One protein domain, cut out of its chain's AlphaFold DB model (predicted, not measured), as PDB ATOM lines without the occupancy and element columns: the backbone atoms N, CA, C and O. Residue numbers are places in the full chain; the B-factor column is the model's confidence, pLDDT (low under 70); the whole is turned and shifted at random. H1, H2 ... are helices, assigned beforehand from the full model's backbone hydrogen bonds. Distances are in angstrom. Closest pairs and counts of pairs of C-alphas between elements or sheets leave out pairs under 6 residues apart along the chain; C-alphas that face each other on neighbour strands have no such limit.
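What this domain is: This is residues 10 to 58 of the 107 residues of an uncharacterized protein of Vanilla planifolia (UniProt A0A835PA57). Two helices pack on each other at one end of an elongated, loop-like model: H2 crosses H1 at a steep angle, with residues 49 to 54 of H2 on residues 10 to 17 of H1. The rest of H1 runs away from this crossing, and a long link without a named element folds back from its end to the start of H2; residues 26 to 31 of the link stick out at the far end. The printed part has 49 residues with two named helices, H1 then H2, and no named strand; its class is all helix. It is only just loose, close to compact, with a radius of gyration of the C-alphas of 11.6 A, and it spans 35 by 18 by 15 A.

Where its parts are: H1 is residues 10 to 25, beginning at C-alpha 10 (-35.191, -9.499, 37.547) and measuring 22.3 A from first to last C-alpha. Residues 26 to 43 follow as the link. H2 is residues 44 to 56, 19.0 A long from first to last C-alpha, and it ends at C-alpha 56 (-39.167, -11.787, 25.987).

How they stand to each other: H1 and H2 touch, and their closest C-alphas, those of Cys 13 and Phe 50, are 5.6 A apart. Their lines stand at a steep tilt of 55 degrees, and they run the same way. Their centres are 12.5 A apart. In H1 every O i to N i+4 pair is within hydrogen-bond range; in H2 7 of 9 are.

The domain as a whole: The two C-alphas farthest apart are those of Ser 28 and Ile 45, at 35.6 A. The printed part has no cut, and the link from H1 to H2, 18 residues, is long. The mean pLDDT of the printed part is 85.3, and residues 26 to 32 are under 70.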
ATOM      1  N   ASP A  10     -34.004  -9.302  38.389       91.62
ATOM      2  CA  ASP A  10     -35.191  -9.499  37.547       91.62
ATOM      3  C   ASP A  10     -36.190  -8.338  37.675       91.62
ATOM      4  O   ASP A  10     -36.704  -7.840  36.671       91.62
ATOM      5  N   ALA A  11     -36.427  -7.847  38.896       93.88
ATOM      6  CA  ALA A  11     -37.273  -6.688  39.159       93.88
ATOM      7  C   ALA A  11     -36.666  -5.416  38.562       93.88
ATOM      8  O   ALA A  11     -37.390  -4.610  37.980       93.88
ATOM      9  N   GLN A  12     -35.338  -5.264  38.638       94.06
ATOM     10  CA  GLN A  12     -34.640  -4.173  37.963       94.06
ATOM     11  C   GLN A  12     -34.856  -4.231  36.445       94.06
ATOM     12  O   GLN A  12     -35.183  -3.214  35.831       94.06
ATOM     13  N   CYS A  13     -34.708  -5.409  35.834       93.62
ATOM     14  CA  CYS A  13     -34.913  -5.586  34.401       93.62
ATOM     15  C   CYS A  13     -36.362  -5.300  33.994       93.62
ATOM     16  O   CYS A  13     -36.571  -4.564  33.031       93.62
ATOM     17  N   SER A  14     -37.353  -5.811  34.734       94.31
ATOM     18  CA  SER A  14     -38.768  -5.529  34.458       94.31
ATOM     19  C   SER A  14     -39.065  -4.039  34.562       94.31
ATOM     20  O   SER A  14     -39.636  -3.478  33.636       94.31
ATOM     21  N   PHE A  15     -38.599  -3.374  35.623       94.75
ATOM     22  CA  PHE A  15     -38.808  -1.940  35.811       94.75
ATOM     23  C   PHE A  15     -38.239  -1.113  34.651       94.75
ATOM     24  O   PHE A  15     -38.900  -0.213  34.135       94.75
ATOM     25  N   VAL A  16     -37.014  -1.427  34.215       94.06
ATOM     26  CA  VAL A  16     -36.389  -0.741  33.078       94.06
ATOM     27  C   VAL A  16     -37.167  -1.003  31.793       94.06
ATOM     28  O   VAL A  16     -37.403  -0.065  31.040       94.06
ATOM     29  N   VAL A  17     -37.593  -2.243  31.539       94.00
ATOM     30  CA  VAL A  17     -38.409  -2.585  30.365       94.00
ATOM     31  C   VAL A  17     -39.724  -1.810  30.364       94.00
ATOM     32  O   VAL A  17     -40.070  -1.207  29.349       94.00
ATOM     33  N   ASP A  18     -40.425  -1.783  31.493       92.94
ATOM     34  CA  ASP A  18     -41.697  -1.081  31.623       92.94
ATOM     35  C   ASP A  18     -41.503   0.423  31.379       92.94
ATOM     36  O   ASP A  18     -42.261   1.030  30.624       92.94
ATOM     37  N   LYS A  19     -40.412   1.007  31.895       92.38
ATOM     38  CA  LYS A  19     -40.050   2.404  31.622       92.38
ATOM     39  C   LYS A  19     -39.710   2.670  30.162       92.38
ATOM     40  O   LYS A  19     -40.120   3.696  29.628       92.38
ATOM     41  N   VAL A  20     -38.985   1.770  29.503       92.06
ATOM     42  CA  VAL A  20     -38.698   1.876  28.065       92.06
ATOM     43  C   VAL A  20     -40.005   1.883  27.273       92.06
ATOM     44  O   VAL A  20     -40.206   2.768  26.445       92.06
ATOM     45  N   MET A  21     -40.913   0.949  27.568       90.00
ATOM     46  CA  MET A  21     -42.205   0.844  26.890       90.00
ATOM     47  C   MET A  21     -43.091   2.067  27.135       90.00
ATOM     48  O   MET A  21     -43.717   2.558  26.193       90.00
ATOM     49  N   GLU A  22     -43.108   2.591  28.362       89.69
ATOM     50  CA  GLU A  22     -43.812   3.821  28.735       89.69
ATOM     51  C   GLU A  22     -43.305   5.012  27.913       89.69
ATOM     52  O   GLU A  22     -44.097   5.687  27.257       89.69
ATOM     53  N   ILE A  23     -41.982   5.214  27.864       87.62
ATOM     54  CA  ILE A  23     -41.343   6.303  27.111       87.62
ATOM     55  C   ILE A  23     -41.674   6.208  25.617       87.62
ATOM     56  O   ILE A  23     -42.011   7.215  24.993       87.62
ATOM     57  N   THR A  24     -41.628   5.003  25.038       85.44
ATOM     58  CA  THR A  24     -41.943   4.811  23.614       85.44
ATOM     59  C   THR A  24     -43.433   4.953  23.297       85.44
ATOM     60  O   THR A  24     -43.780   5.438  22.223       85.44
ATOM     61  N   SER A  25     -44.325   4.578  24.220       80.25
ATOM     62  CA  SER A  25     -45.783   4.655  24.023       80.25
ATOM     63  C   SER A  25     -46.323   6.083  24.125       80.25
ATOM     64  O   SER A  25     -47.338   6.403  23.515       80.25
ATOM     65  N   PHE A  26     -45.649   6.960  24.875       67.81
ATOM     66  CA  PHE A  26     -46.085   8.343  25.105       67.81
ATOM     67  C   PHE A  26     -45.782   9.295  23.929       67.81
ATOM     68  O   PHE A  26     -46.059  10.494  24.001       67.81
ATOM     69  N   SER A  27     -45.192   8.798  22.835       58.16
ATOM     70  CA  SER A  27     -44.678   9.627  21.739       58.16
ATOM     71  C   SER A  27     -45.778  10.050  20.747       58.16
ATOM     72  O   SER A  27     -45.815   9.617  19.601       58.16
ATOM     73  N   SER A  28     -46.668  10.945  21.187       55.56
ATOM     74  CA  SER A  28     -47.397  11.880  20.307       55.56
ATOM     75  C   SER A  28     -46.578  13.148  20.012       55.56
ATOM     76  O   SER A  28     -46.852  13.863  19.050       55.56
ATOM     77  N   ALA A  29     -45.526  13.400  20.795       53.84
ATOM     78  CA  ALA A  29     -44.548  14.456  20.572       53.84
ATOM     79  C   ALA A  29     -43.239  13.848  20.039       53.84
ATOM     80  O   ALA A  29     -42.511  13.171  20.763       53.84
ATOM     81  N   THR A  30     -42.994  14.048  18.743       55.47
ATOM     82  CA  THR A  30     -41.698  13.958  18.042       55.47
ATOM     83  C   THR A  30     -40.704  12.880  18.525       55.47
ATOM     84  O   THR A  30     -39.857  13.125  19.380       55.47
ATOM     85  N   ASN A  31     -40.709  11.732  17.839       59.84
ATOM     86  CA  ASN A  31     -39.538  10.869  17.610       59.84
ATOM     87  C   ASN A  31     -38.896  10.157  18.819       59.84
ATOM     88  O   ASN A  31     -37.689   9.911  18.787       59.84
ATOM     89  N   CYS A  32     -39.634   9.767  19.863       63.56
ATOM     90  CA  CYS A  32     -39.057   8.900  20.896       63.56
ATOM     91  C   CYS A  32     -39.082   7.429  20.439       63.56
ATOM     92  O   CYS A  32     -40.045   6.701  20.661       63.56
ATOM     93  N   CYS A  33     -38.029   7.003  19.738       78.31
ATOM     94  CA  CYS A  33     -37.847   5.625  19.279       78.31
ATOM     95  C   CYS A  33     -36.877   4.854  20.189       78.31
ATOM     96  O   CYS A  33     -36.077   5.451  20.912       78.31
ATOM     97  N   PHE A  34     -36.884   3.518  20.105       86.88
ATOM     98  CA  PHE A  34     -35.940   2.663  20.844       86.88
ATOM     99  C   PHE A  34     -34.464   3.050  20.626       86.88
ATOM    100  O   PHE A  34     -33.645   2.856  21.516       86.88
ATOM    101  N   GLY A  35     -34.126   3.638  19.471       85.38
ATOM    102  CA  GLY A  35     -32.768   4.091  19.151       85.38
ATOM    103  C   GLY A  35     -32.264   5.264  19.999       85.38
ATOM    104  O   GLY A  35     -31.055   5.454  20.098       85.38
ATOM    105  N   ASN A  36     -33.158   6.013  20.647       88.94
ATOM    106  CA  ASN A  36     -32.791   7.145  21.501       88.94
ATOM    107  C   ASN A  36     -32.520   6.727  22.953       88.94
ATOM    108  O   ASN A  36     -32.150   7.564  23.777       88.94
ATOM    109  N   ILE A  37     -32.726   5.449  23.284       90.12
ATOM    110  CA  ILE A  37     -32.580   4.933  24.640       90.12
ATOM    111  C   ILE A  37     -31.311   4.084  24.717       90.12
ATOM    112  O   ILE A  37     -31.159   3.087  24.015       90.12
ATOM    113  N   SER A  38     -30.412   4.456  25.627       91.38
ATOM    114  CA  SER A  38     -29.197   3.697  25.927       91.38
ATOM    115  C   SER A  38     -29.177   3.265  27.385       91.38
ATOM    116  O   SER A  38     -29.361   4.088  28.280       91.38
ATOM    117  N   ILE A  39     -28.888   1.989  27.627       91.69
ATOM    118  CA  ILE A  39     -28.768   1.427  28.974       91.69
ATOM    119  C   ILE A  39     -27.299   1.141  29.250       91.69
ATOM    120  O   ILE A  39     -26.642   0.430  28.490       91.69
ATOM    121  N   LEU A  40     -26.793   1.693  30.350       91.25
ATOM    122  CA  LEU A  40     -25.401   1.563  30.756       91.25
ATOM    123  C   LEU A  40     -25.306   0.708  32.019       91.25
ATOM    124  O   LEU A  40     -25.980   0.959  33.013       91.25
ATOM    125  N   TYR A  41     -24.430  -0.289  31.982       90.31
ATOM    126  CA  TYR A  41     -24.147  -1.177  33.103       90.31
ATOM    127  C   TYR A  41     -22.643  -1.442  33.199       90.31
ATOM    128  O   TYR A  41     -21.908  -1.354  32.216       90.31
ATOM    129  N   ARG A  42     -22.165  -1.789  34.400       87.38
ATOM    130  CA  ARG A  42     -20.726  -1.941  34.668       87.38
ATOM    131  C   ARG A  42     -20.125  -3.229  34.102       87.38
ATOM    132  O   ARG A  42     -18.977  -3.223  33.666       87.38
ATOM    133  N   ARG A  43     -20.844  -4.356  34.163       86.75
ATOM    134  CA  ARG A  43     -20.323  -5.680  33.775       86.75
ATOM    135  C   ARG A  43     -21.136  -6.281  32.633       86.75
ATOM    136  O   ARG A  43     -22.349  -6.159  32.590       86.75
ATOM    137  N   GLN A  44     -20.487  -7.027  31.741       78.75
ATOM    138  CA  GLN A  44     -21.207  -7.740  30.673       78.75
ATOM    139  C   GLN A  44     -22.182  -8.796  31.221       78.75
ATOM    140  O   GLN A  44     -23.237  -9.008  30.633       78.75
ATOM    141  N   ILE A  45     -21.868  -9.410  32.370       78.00
ATOM    142  CA  ILE A  45     -22.744 -10.408  33.005       78.00
ATOM    143  C   ILE A  45     -24.114  -9.833  33.385       78.00
ATOM    144  O   ILE A  45     -25.120 -10.474  33.104       78.00
ATOM    145  N   SER A  46     -24.164  -8.601  33.904       82.62
ATOM    146  CA  SER A  46     -25.422  -7.927  34.246       82.62
ATOM    147  C   SER A  46     -26.224  -7.559  32.996       82.62
ATOM    148  O   SER A  46     -27.445  -7.533  33.024       82.62
ATOM    149  N   GLY A  47     -25.551  -7.355  31.857       85.56
ATOM    150  CA  GLY A  47     -26.217  -7.122  30.576       85.56
ATOM    151  C   GLY A  47     -27.003  -8.329  30.056       85.56
ATOM    152  O   GLY A  47     -27.911  -8.154  29.247       85.56
ATOM    153  N   ARG A  48     -26.688  -9.555  30.496       88.94
ATOM    154  CA  ARG A  48     -27.367 -10.766  30.012       88.94
ATOM    155  C   ARG A  48     -28.826 -10.831  30.468       88.94
ATOM    156  O   ARG A  48     -29.664 -11.216  29.660       88.94
ATOM    157  N   ALA A  49     -29.116 -10.446  31.711       90.94
ATOM    158  CA  ALA A  49     -30.480 -10.414  32.240       90.94
ATOM    159  C   ALA A  49     -31.360  -9.461  31.414       90.94
ATOM    160  O   ALA A  49     -32.379  -9.878  30.868       90.94
ATOM    161  N   PHE A  50     -30.867  -8.244  31.158       91.94
ATOM    162  CA  PHE A  50     -31.532  -7.277  30.283       91.94
ATOM    163  C   PHE A  50     -31.809  -7.823  28.875       91.94
ATOM    164  O   PHE A  50     -32.908  -7.657  28.358       91.94
ATOM    165  N   GLN A  51     -30.847  -8.512  28.252       91.19
ATOM    166  CA  GLN A  51     -31.044  -9.100  26.917       91.19
ATOM    167  C   GLN A  51     -32.166 -10.145  26.891       91.19
ATOM    168  O   GLN A  51     -32.904 -10.224  25.908       91.19
ATOM    169  N   VAL A  52     -32.288 -10.956  27.947       93.06
ATOM    170  CA  VAL A  52     -33.380 -11.929  28.078       93.06
ATOM    171  C   VAL A  52     -34.708 -11.188  28.207       93.06
ATOM    172  O   VAL A  52     -35.591 -11.408  27.382       93.06
ATOM    173  N   SER A  53     -34.812 -10.231  29.131       93.50
ATOM    174  CA  SER A  53     -36.044  -9.467  29.348       93.50
ATOM    175  C   SER A  53     -36.484  -8.670  28.113       93.50
ATOM    176  O   SER A  53     -37.668  -8.669  27.777       93.50
ATOM    177  N   PHE A  54     -35.554  -8.048  27.378       93.62
ATOM    178  CA  PHE A  54     -35.873  -7.354  26.124       93.62
ATOM    179  C   PHE A  54     -36.362  -8.309  25.042       93.62
ATOM    180  O   PHE A  54     -37.327  -8.001  24.344       93.62
ATOM    181  N   ARG A  55     -35.749  -9.490  24.918       93.69
ATOM    182  CA  ARG A  55     -36.181 -10.504  23.949       93.69
ATOM    183  C   ARG A  55     -37.575 -11.041  24.269       93.69
ATOM    184  O   ARG A  55     -38.368 -11.232  23.343       93.69
ATOM    185  N   ASP A  56     -37.872 -11.266  25.542       94.19
ATOM    186  CA  ASP A  56     -39.167 -11.787  25.987       94.19
ATOM    187  C   ASP A  56     -40.282 -10.767  25.726       94.19
ATOM    188  O   ASP A  56     -41.366 -11.126  25.266       94.19
ATOM    189  N   ARG A  57     -39.979  -9.476  25.895       91.00
ATOM    190  CA  ARG A  57     -40.899  -8.352  25.650       91.00
ATOM    191  C   ARG A  57     -40.843  -7.792  24.220       91.00
ATOM    192  O   ARG A  57     -41.497  -6.795  23.940       91.00
ATOM    193  N   LYS A  58     -40.108  -8.446  23.310       91.25
ATOM    194  CA  LYS A  58     -39.967  -8.080  21.882       91.25
ATOM    195  C   LYS A  58     -39.429  -6.665  21.636       91.25
ATOM    196  O   LYS A  58     -39.719  -6.057  20.609       91.25
TER     197      LYS A  58